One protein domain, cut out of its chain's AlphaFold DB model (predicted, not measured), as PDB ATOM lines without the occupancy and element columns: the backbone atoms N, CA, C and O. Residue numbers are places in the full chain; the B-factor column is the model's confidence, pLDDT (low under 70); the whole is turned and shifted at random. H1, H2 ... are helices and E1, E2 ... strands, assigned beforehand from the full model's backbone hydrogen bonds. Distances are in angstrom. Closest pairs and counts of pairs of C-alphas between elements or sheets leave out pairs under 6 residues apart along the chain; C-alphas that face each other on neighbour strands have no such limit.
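AT A GLANCE: This is residues 51 to 125 of the 125 residues of the protein "Cobalt-precorrin-6x reductase" of Clostridium magnum DSM 2767 (UniProt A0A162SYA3). A short ribbon of two parallel strands, E1 and E2, forms the middle, with H2 on one side of it and H3 on the other. H1 packs on H2, and a long loop, residues 95 to 108, leads from E2 to H3. The printed part has 75 residues, in the order H1, E1, H2, E2, H3, and its class is mostly helix. It is compact, with a radius of gyration of the C-alphas of 12.7 A and spans of 36 by 29 by 17 A.

IN THESE COORDINATES: Find C-alpha 52 at (47.329, 7.286, 2.087); from there H1 runs 14.3 A to residue 61. Next look at E1, residues 66 to 69, 9.5 A long. H2 takes residues 78 to 87, 14.4 A, and E2 residues 91 to 94, 9.8 A. H3, residues 109 to 122, runs 20.6 A and ends with C-alpha 122 at (34.553, 4.543, -22.243).

HOW THE PARTS SIT: Start at H1: it touches H2, the closest C-alphas being those of Glu 52 and Glu 80, 4.4 A apart. Their lines stand at a steep tilt of 57 degrees, the same way. E1 and E2 are parallel neighbours at 19 degrees; look for N 67 and O 91 at 2.8 A and N 69 and O 93 at 2.9 A, within hydrogen-bond range. E1, H2 and E2 make a strand-helix-strand unit, two parallel neighbour strands with a helix between them along the chain, and its crossover is right-handed. The closest C-alphas of H2 and E2 are those of Ala 85 and Ile 92, 7.1 A apart. For E2 and H3 they are those of Ile 93 and Ile 112, 7.4 A apart. H3 is apart from H1 and H2. In H1, H2 and H3 every O i to N i+4 pair is within hydrogen-bond range.

THE WHOLE: The two C-alphas farthest apart, those of Thr 75 and Ser 125, are 39.9 A apart. The printed part has no cut, and the link from E2 to H3 is long, with 14 residues. The B-factor column shows pLDDT under 70 at residues 71 to 77, 96 to 109 and 119 to 125.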
ATOM      1  N   ASN A  51      50.926   4.631   4.163       89.56
ATOM      2  CA  ASN A  51      49.927   5.667   4.407       89.56
ATOM      3  C   ASN A  51      49.199   6.061   3.107       89.56
ATOM      4  O   ASN A  51      49.562   5.636   2.005       89.56
ATOM      5  N   GLU A  52      48.137   6.853   3.230       92.81
ATOM      6  CA  GLU A  52      47.329   7.286   2.087       92.81
ATOM      7  C   GLU A  52      48.143   8.109   1.074       92.81
ATOM      8  O   GLU A  52      48.072   7.839  -0.122       92.81
ATOM      9  N   GLU A  53      48.969   9.048   1.541       95.38
ATOM     10  CA  GLU A  53      49.770   9.940   0.687       95.38
ATOM     11  C   GLU A  53      50.726   9.171  -0.230       95.38
ATOM     12  O   GLU A  53      50.773   9.417  -1.434       95.38
ATOM     13  N   LEU A  54      51.421   8.164   0.302       94.06
ATOM     14  CA  LEU A  54      52.292   7.314  -0.502       94.06
ATOM     15  C   LEU A  54      51.498   6.510  -1.540       94.06
ATOM     16  O   LEU A  54      51.956   6.335  -2.667       94.06
ATOM     17  N   ASN A  55      50.306   6.015  -1.186       94.00
ATOM     18  CA  ASN A  55      49.454   5.325  -2.155       94.00
ATOM     19  C   ASN A  55      49.002   6.276  -3.276       94.00
ATOM     20  O   ASN A  55      49.012   5.863  -4.433       94.00
ATOM     21  N   VAL A  56      48.663   7.532  -2.959       96.69
ATOM     22  CA  VAL A  56      48.309   8.558  -3.955       96.69
ATOM     23  C   VAL A  56      49.447   8.753  -4.955       96.69
ATOM     24  O   VAL A  56      49.215   8.676  -6.161       96.69
ATOM     25  N   GLU A  57      50.676   8.943  -4.479       97.75
ATOM     26  CA  GLU A  57      51.821   9.164  -5.369       97.75
ATOM     27  C   GLU A  57      52.171   7.919  -6.192       97.75
ATOM     28  O   GLU A  57      52.435   8.028  -7.388       97.75
ATOM     29  N   ILE A  58      52.062   6.716  -5.616       95.56
ATOM     30  CA  ILE A  58      52.214   5.463  -6.374       95.56
ATOM     31  C   ILE A  58      51.161   5.363  -7.484       95.56
ATOM     32  O   ILE A  58      51.476   4.972  -8.605       95.56
ATOM     33  N   PHE A  59      49.901   5.693  -7.198       96.75
ATOM     34  CA  PHE A  59      48.834   5.604  -8.192       96.75
ATOM     35  C   PHE A  59      48.998   6.620  -9.320       96.75
ATOM     36  O   PHE A  59      48.774   6.264 -10.478       96.75
ATOM     37  N   LYS A  60      49.454   7.839  -9.005       97.12
ATOM     38  CA  LYS A  60      49.827   8.844 -10.008       97.12
ATOM     39  C   LYS A  60      51.009   8.384 -10.855       97.12
ATOM     40  O   LYS A  60      50.926   8.456 -12.075       97.12
ATOM     41  N   TYR A  61      52.065   7.856 -10.230       96.38
ATOM     42  CA  TYR A  61      53.232   7.311 -10.931       96.38
ATOM     43  C   TYR A  61      52.833   6.218 -11.933       96.38
ATOM     44  O   TYR A  61      53.279   6.223 -13.076       96.38
ATOM     45  N   CYS A  62      51.939   5.316 -11.527       95.69
ATOM     46  CA  CYS A  62      51.422   4.256 -12.391       95.69
ATOM     47  C   CYS A  62      50.417   4.746 -13.449       95.69
ATOM     48  O   CYS A  62      49.980   3.934 -14.265       95.69
ATOM     49  N   ASN A  63      49.980   6.011 -13.395       95.81
ATOM     50  CA  ASN A  63      48.809   6.522 -14.114       95.81
ATOM     51  C   ASN A  63      47.599   5.567 -14.001       95.81
ATOM     52  O   ASN A  63      46.984   5.160 -14.989       95.81
ATOM     53  N   ALA A  64      47.325   5.100 -12.780       94.94
ATOM     54  CA  ALA A  64      46.396   4.002 -12.552       94.94
ATOM     55  C   ALA A  64      44.937   4.443 -12.735       94.94
ATOM     56  O   ALA A  64      44.464   5.320 -12.025       94.94
ATOM     57  N   SER A  65      44.186   3.768 -13.611       94.81
ATOM     58  CA  SER A  65      42.723   3.944 -13.729       94.81
ATOM     59  C   SER A  65      41.925   2.908 -12.931       94.81
ATOM     60  O   SER A  65      40.746   3.107 -12.639       94.81
ATOM     61  N   VAL A  66      42.562   1.781 -12.586       93.50
ATOM     62  CA  VAL A  66      41.944   0.665 -11.861       93.50
ATOM     63  C   VAL A  66      42.881   0.149 -10.774       93.50
ATOM     64  O   VAL A  66      44.013  -0.241 -11.054       93.50
ATOM     65  N   LEU A  67      42.382   0.071  -9.543       92.50
ATOM     66  CA  LEU A  67      43.037  -0.606  -8.431       92.50
ATOM     67  C   LEU A  67      42.424  -1.995  -8.253       92.50
ATOM     68  O   LEU A  67      41.313  -2.131  -7.746       92.50
ATOM     69  N   VAL A  68      43.173  -3.038  -8.605       89.44
ATOM     70  CA  VAL A  68      42.798  -4.416  -8.269       89.44
ATOM     71  C   VAL A  68      43.424  -4.792  -6.935       89.44
ATOM     72  O   VAL A  68      44.646  -4.788  -6.775       89.44
ATOM     73  N   THR A  69      42.602  -5.132  -5.948       85.00
ATOM     74  CA  THR A  69      43.104  -5.397  -4.604       85.00
ATOM     75  C   THR A  69      42.250  -6.411  -3.861       85.00
ATOM     76  O   THR A  69      41.129  -6.690  -4.254       85.00
ATOM     77  N   LYS A  70      42.799  -7.012  -2.807       76.88
ATOM     78  CA  LYS A  70      42.072  -7.918  -1.911       76.88
ATOM     79  C   LYS A  70      41.991  -7.280  -0.527       76.88
ATOM     80  O   LYS A  70      42.931  -6.574  -0.141       76.88
ATOM     81  N   ASP A  71      40.911  -7.542   0.196       66.94
ATOM     82  CA  ASP A  71      40.860  -7.266   1.621       66.94
ATOM     83  C   ASP A  71      41.719  -8.298   2.369       66.94
ATOM     84  O   ASP A  71      41.539  -9.515   2.262       66.94
ATOM     85  N   SER A  72      42.757  -7.805   3.033       55.16
ATOM     86  CA  SER A  72      43.656  -8.613   3.858       55.16
ATOM     87  C   SER A  72      43.406  -8.407   5.353       55.16
ATOM     88  O   SER A  72      44.232  -8.843   6.150       55.16
ATOM     89  N   GLY A  73      42.301  -7.755   5.728       51.81
ATOM     90  CA  GLY A  73      41.988  -7.386   7.103       51.81
ATOM     91  C   GLY A  73      42.760  -6.157   7.599       51.81
ATOM     92  O   GLY A  73      43.658  -5.629   6.929       51.81
ATOM     93  N   ASN A  74      42.402  -5.738   8.818       44.75
ATOM     94  CA  ASN A  74      42.731  -4.459   9.469       44.75
ATOM     95  C   ASN A  74      44.240  -4.136   9.596       44.75
ATOM     96  O   ASN A  74      44.617  -3.004   9.866       44.75
ATOM     97  N   THR A  75      45.130  -5.110   9.388       50.88
ATOM     98  CA  THR A  75      46.589  -4.967   9.566       50.88
ATOM     99  C   THR A  75      47.324  -4.527   8.284       50.88
ATOM    100  O   THR A  75      48.527  -4.282   8.308       50.88
ATOM    101  N   GLY A  76      46.638  -4.451   7.134       54.16
ATOM    102  CA  GLY A  76      47.276  -4.386   5.807       54.16
ATOM    103  C   GLY A  76      47.277  -3.042   5.073       54.16
ATOM    104  O   GLY A  76      47.635  -3.024   3.892       54.16
ATOM    105  N   GLY A  77      46.851  -1.942   5.695       61.78
ATOM    106  CA  GLY A  77      46.768  -0.645   5.009       61.78
ATOM    107  C   GLY A  77      45.691  -0.606   3.904       61.78
ATOM    108  O   GLY A  77      45.876  -0.009   2.838       61.78
ATOM    109  N   VAL A  78      44.617  -1.392   4.078       72.88
ATOM    110  CA  VAL A  78      43.548  -1.568   3.078       72.88
ATOM    111  C   VAL A  78      42.699  -0.305   2.953       72.88
ATOM    112  O   VAL A  78      42.271   0.021   1.848       72.88
ATOM    113  N   ILE A  79      42.487   0.414   4.050       80.00
ATOM    114  CA  ILE A  79      41.686   1.638   4.072       80.00
ATOM    115  C   ILE A  79      42.441   2.755   3.343       80.00
ATOM    116  O   ILE A  79      41.888   3.409   2.467       80.00
ATOM    117  N   GLU A  80      43.737   2.887   3.599       87.50
ATOM    118  CA  GLU A  80      44.619   3.914   3.049       87.50
ATOM    119  C   GLU A  80      44.728   3.806   1.526       87.50
ATOM    120  O   GLU A  80      44.621   4.807   0.819       87.50
ATOM    121  N   LYS A  81      44.869   2.588   0.980       86.69
ATOM    122  CA  LYS A  81      44.865   2.386  -0.481       86.69
ATOM    123  C   LYS A  81      43.492   2.691  -1.102       86.69
ATOM    124  O   LYS A  81      43.435   3.146  -2.239       86.69
ATOM    125  N   ILE A  82      42.393   2.404  -0.393       88.44
ATOM    126  CA  ILE A  82      41.029   2.635  -0.889       88.44
ATOM    127  C   ILE A  82      40.744   4.133  -0.903       88.44
ATOM    128  O   ILE A  82      40.243   4.642  -1.902       88.44
ATOM    129  N   ASN A  83      41.102   4.844   0.164       90.62
ATOM    130  CA  ASN A  83      40.943   6.290   0.256       90.62
ATOM    131  C   ASN A  83      41.771   7.002  -0.814       90.62
ATOM    132  O   ASN A  83      41.224   7.820  -1.549       90.62
ATOM    133  N   ALA A  84      43.035   6.608  -0.998       93.94
ATOM    134  CA  ALA A  84      43.876   7.133  -2.069       93.94
ATOM    135  C   ALA A  84      43.256   6.916  -3.461       93.94
ATOM    136  O   ALA A  84      43.242   7.829  -4.284       93.94
ATOM    137  N   ALA A  85      42.697   5.729  -3.721       93.38
ATOM    138  CA  ALA A  85      42.028   5.438  -4.985       93.38
ATOM    139  C   ALA A  85      40.760   6.288  -5.170       93.38
ATOM    140  O   ALA A  85      40.581   6.884  -6.229       93.38
ATOM    141  N   ARG A  86      39.924   6.419  -4.131       92.06
ATOM    142  CA  ARG A  86      38.728   7.281  -4.145       92.06
ATOM    143  C   ARG A  86      39.083   8.744  -4.403       92.06
ATOM    144  O   ARG A  86      38.444   9.376  -5.237       92.06
ATOM    145  N   LYS A  87      40.129   9.257  -3.750       94.94
ATOM    146  CA  LYS A  87      40.624  10.633  -3.913       94.94
ATOM    147  C   LYS A  87      41.058  10.940  -5.347       94.94
ATOM    148  O   LYS A  87      40.944  12.077  -5.788       94.94
ATOM    149  N   LEU A  88      41.545   9.929  -6.061       95.62
ATOM    150  CA  LEU A  88      41.987  10.035  -7.450       95.62
ATOM    151  C   LEU A  88      40.923   9.598  -8.474       95.62
ATOM    152  O   LEU A  88      41.218   9.563  -9.664       95.62
ATOM    153  N   GLY A  89      39.708   9.235  -8.045       94.00
ATOM    154  CA  GLY A  89      38.664   8.731  -8.947       94.00
ATOM    155  C   GLY A  89      38.989   7.372  -9.588       94.00
ATOM    156  O   GLY A  89      38.430   7.013 -10.623       94.00
ATOM    157  N   ILE A  90      39.900   6.603  -8.989       95.25
ATOM    158  CA  ILE A  90      40.352   5.303  -9.491       95.25
ATOM    159  C   ILE A  90      39.302   4.245  -9.171       95.25
ATOM    160  O   ILE A  90      38.893   4.079  -8.019       95.25
ATOM    161  N   LYS A  91      38.906   3.461 -10.179       91.94
ATOM    162  CA  LYS A  91      37.946   2.367  -9.995       91.94
ATOM    163  C   LYS A  91      38.577   1.243  -9.179       91.94
ATOM    164  O   LYS A  91      39.658   0.758  -9.502       91.94
ATOM    165  N   ILE A  92      37.894   0.797  -8.131       89.19
ATOM    166  CA  ILE A  92      38.402  -0.244  -7.233       89.19
ATOM    167  C   ILE A  92      37.719  -1.567  -7.564       89.19
ATOM    168  O   ILE A  92      36.497  -1.667  -7.520       89.19
ATOM    169  N   ILE A  93      38.521  -2.591  -7.854       86.94
ATOM    170  CA  ILE A  93      38.069  -3.975  -7.993       86.94
ATOM    171  C   ILE A  93      38.543  -4.748  -6.766       86.94
ATOM    172  O   ILE A  93      39.734  -5.055  -6.627       86.94
ATOM    173  N   MET A  94      37.599  -5.073  -5.882       81.44
ATOM    174  CA  MET A  94      37.865  -5.875  -4.693       81.44
ATOM    175  C   MET A  94      37.735  -7.366  -5.018       81.44
ATOM    176  O   MET A  94      36.674  -7.851  -5.416       81.44
ATOM    177  N   ILE A  95      38.826  -8.103  -4.830       75.19
ATOM    178  CA  ILE A  95      38.880  -9.560  -4.940       75.19
ATOM    179  C   ILE A  95      38.683 -10.123  -3.539       75.19
ATOM    180  O   ILE A  95      39.662 -10.367  -2.828       75.19
ATOM    181  N   ASP A  96      37.429 -10.323  -3.140       63.91
ATOM    182  CA  ASP A  96      37.109 -10.903  -1.836       63.91
ATOM    183  C   ASP A  96      35.964 -11.931  -1.865       63.91
ATOM    184  O   ASP A  96      35.246 -12.050  -2.858       63.91
ATOM    185  N   ARG A  97      35.864 -12.720  -0.782       51.94
ATOM    186  CA  ARG A  97      34.795 -13.685  -0.481       51.94
ATOM    187  C   ARG A  97      33.681 -13.113   0.430       51.94
ATOM    188  O   ARG A  97      32.726 -13.851   0.632       51.94
ATOM    189  N   SER A  98      33.761 -11.876   0.948       41.75
ATOM    190  CA  SER A  98      32.873 -11.375   2.031       41.75
ATOM    191  C   SER A  98      31.916 -10.215   1.666       41.75
ATOM    192  O   SER A  98      32.115  -9.456   0.709       41.75
ATOM    193  N   ASP A  99      30.863 -10.074   2.480       44.28
ATOM    194  CA  ASP A  99      29.622  -9.292   2.303       44.28
ATOM    195  C   ASP A  99      29.692  -7.758   2.540       44.28
ATOM    196  O   ASP A  99      28.706  -7.148   2.931       44.28
ATOM    197  N   GLU A 100      30.797  -7.058   2.262       51.97
ATOM    198  CA  GLU A 100      30.822  -5.575   2.393       51.97
ATOM    199  C   GLU A 100      30.404  -4.837   1.113       51.97
ATOM    200  O   GLU A 100      31.013  -5.084   0.090       51.97
ATOM    201  N   ASN A 101      29.437  -3.914   1.103       53.31
ATOM    202  CA  ASN A 101      28.901  -3.257  -0.114       53.31
ATOM    203  C   ASN A 101      29.925  -2.441  -0.956       53.31
ATOM    204  O   ASN A 101      29.954  -1.214  -0.910       53.31
ATOM    205  N   TYR A 102      30.739  -3.112  -1.776       57.84
ATOM    206  CA  TYR A 102      31.533  -2.509  -2.853       57.84
ATOM    207  C   TYR A 102      30.767  -2.580  -4.180       57.84
ATOM    208  O   TYR A 102      30.240  -3.634  -4.528       57.84
ATOM    209  N   GLU A 103      30.767  -1.485  -4.943       58.72
ATOM    210  CA  GLU A 103      30.040  -1.363  -6.219       58.72
ATOM    211  C   GLU A 103      30.520  -2.383  -7.275       58.72
ATOM    212  O   GLU A 103      29.713  -2.966  -7.989       58.72
ATOM    213  N   ASN A 104      31.826  -2.690  -7.308       61.47
ATOM    214  CA  ASN A 104      32.426  -3.651  -8.242       61.47
ATOM    215  C   ASN A 104      33.130  -4.803  -7.504       61.47
ATOM    216  O   ASN A 104      34.346  -4.791  -7.285       61.47
ATOM    217  N   LYS A 105      32.359  -5.830  -7.124       60.66
ATOM    218  CA  LYS A 105      32.884  -7.070  -6.530       60.66
ATOM    219  C   LYS A 105      33.062  -8.179  -7.549       60.66
ATOM    220  O   LYS A 105      32.165  -8.479  -8.338       60.66
ATOM    221  N   THR A 106      34.171  -8.906  -7.441       63.41
ATOM    222  CA  THR A 106      34.286 -10.192  -8.125       63.41
ATOM    223  C   THR A 106      35.255 -11.153  -7.450       63.41
ATOM    224  O   THR A 106      36.359 -10.803  -7.045       63.41
ATOM    225  N   THR A 107      34.869 -12.424  -7.418       57.41
ATOM    226  CA  THR A 107      35.759 -13.551  -7.113       57.41
ATOM    227  C   THR A 107      36.427 -14.122  -8.369       57.41
ATOM    228  O   THR A 107      37.370 -14.910  -8.272       57.41
ATOM    229  N   SER A 108      35.945 -13.730  -9.554       67.81
ATOM    230  CA  SER A 108      36.329 -14.268 -10.855       67.81
ATOM    231  C   SER A 108      37.213 -13.311 -11.637       67.81
ATOM    232  O   SER A 108      36.868 -12.156 -11.884       67.81
ATOM    233  N   ILE A 109      38.316 -13.869 -12.118       66.56
ATOM    234  CA  ILE A 109      39.274 -13.252 -13.035       66.56
ATOM    235  C   ILE A 109      38.596 -12.792 -14.319       66.56
ATOM    236  O   ILE A 109      38.913 -11.722 -14.825       66.56
ATOM    237  N   LYS A 110      37.662 -13.597 -14.838       71.69
ATOM    238  CA  LYS A 110      36.957 -13.289 -16.083       71.69
ATOM    239  C   LYS A 110      36.257 -11.934 -15.971       71.69
ATOM    240  O   LYS A 110      36.494 -11.067 -16.795       71.69
ATOM    241  N   LYS A 111      35.544 -11.712 -14.863       74.88
ATOM    242  CA  LYS A 111      34.901 -10.426 -14.581       74.88
ATOM    243  C   LYS A 111      35.903  -9.278 -14.430       74.88
ATOM    244  O   LYS A 111      35.595  -8.180 -14.852       74.88
ATOM    245  N   ILE A 112      37.101  -9.509 -13.872       77.50
ATOM    246  CA  ILE A 112      38.152  -8.469 -13.829       77.50
ATOM    247  C   ILE A 112      38.521  -8.039 -15.251       77.50
ATOM    248  O   ILE A 112      38.615  -6.848 -15.527       77.50
ATOM    249  N   ILE A 113      38.720  -9.004 -16.151       76.12
ATOM    250  CA  ILE A 113      39.037  -8.726 -17.556       76.12
ATOM    251  C   ILE A 113      37.880  -7.977 -18.224       76.12
ATOM    252  O   ILE A 113      38.131  -7.009 -18.935       76.12
ATOM    253  N   ASP A 114      36.637  -8.392 -17.977       78.31
ATOM    254  CA  ASP A 114      35.449  -7.745 -18.540       78.31
ATOM    255  C   ASP A 114      35.319  -6.290 -18.044       78.31
ATOM    256  O   ASP A 114      35.215  -5.380 -18.864       78.31
ATOM    257  N   PHE A 115      35.502  -6.036 -16.742       77.75
ATOM    258  CA  PHE A 115      35.537  -4.678 -16.181       77.75
ATOM    259  C   PHE A 115      36.626  -3.801 -16.817       77.75
ATOM    260  O   PHE A 115      36.392  -2.638 -17.142       77.75
ATOM    261  N   VAL A 116      37.835  -4.341 -17.016       76.25
ATOM    262  CA  VAL A 116      38.939  -3.595 -17.646       76.25
ATOM    263  C   VAL A 116      38.627  -3.264 -19.111       76.25
ATOM    264  O   VAL A 116      38.993  -2.186 -19.590       76.25
ATOM    265  N   LYS A 117      37.948  -4.168 -19.827       75.69
ATOM    266  CA  LYS A 117      37.510  -3.932 -21.209       75.69
ATOM    267  C   LYS A 117      36.469  -2.820 -21.286       75.69
ATOM    268  O   LYS A 117      36.649  -1.920 -22.096       75.69
ATOM    269  N   GLU A 118      35.454  -2.837 -20.424       73.62
ATOM    270  CA  GLU A 118      34.431  -1.784 -20.369       73.62
ATOM    271  C   GLU A 118      35.067  -0.404 -20.164       73.62
ATOM    272  O   GLU A 118      34.812   0.525 -20.923       73.62
ATOM    273  N   ILE A 119      35.985  -0.278 -19.204       68.56
ATOM    274  CA  ILE A 119      36.671   0.994 -18.926       68.56
ATOM    275  C   ILE A 119      37.504   1.468 -20.125       68.56
ATOM    276  O   ILE A 119      37.564   2.665 -20.385       68.56
ATOM    277  N   SER A 120      38.122   0.546 -20.870       59.09
ATOM    278  CA  SER A 120      38.921   0.895 -22.053       59.09
ATOM    279  C   SER A 120      38.056   1.401 -23.221       59.09
ATOM    280  O   SER A 120      38.560   2.145 -24.054       59.09
ATOM    281  N   ILE A 121      36.765   1.044 -23.273       56.28
ATOM    282  CA  ILE A 121      35.814   1.520 -24.295       56.28
ATOM    283  C   ILE A 121      35.302   2.931 -23.959       56.28
ATOM    284  O   ILE A 121      35.192   3.766 -24.848       56.28
ATOM    285  N   TYR A 122      35.053   3.229 -22.680       49.84
ATOM    286  CA  TYR A 122      34.553   4.543 -22.243       49.84
ATOM    287  C   TYR A 122      35.633   5.633 -22.104       49.84
ATOM    288  O   TYR A 122      35.295   6.783 -21.854       49.84
ATOM    289  N   GLY A 123      36.919   5.294 -22.247       42.84
ATOM    290  CA  GLY A 123      38.038   6.247 -22.180       42.84
ATOM    291  C   GLY A 123      38.453   6.866 -23.521       42.84
ATOM    292  O   GLY A 123      39.506   7.490 -23.576       42.84
ATOM    293  N   SER A 124      37.682   6.649 -24.595       40.75
ATOM    294  CA  SER A 124      37.952   7.180 -25.948       40.75
ATOM    295  C   SER A 124      36.982   8.296 -26.374       40.75
ATOM    296  O   SER A 124      36.830   8.535 -27.571       40.75
ATOM    297  N   SER A 125      36.327   8.950 -25.411       35.59
ATOM    298  CA  SER A 125      35.373  10.047 -25.632       35.59
ATOM    299  C   SER A 125      35.879  11.350 -25.034       35.59
ATOM    300  O   SER A 125      36.336  11.300 -23.869       35.59
TER     301      SER A 125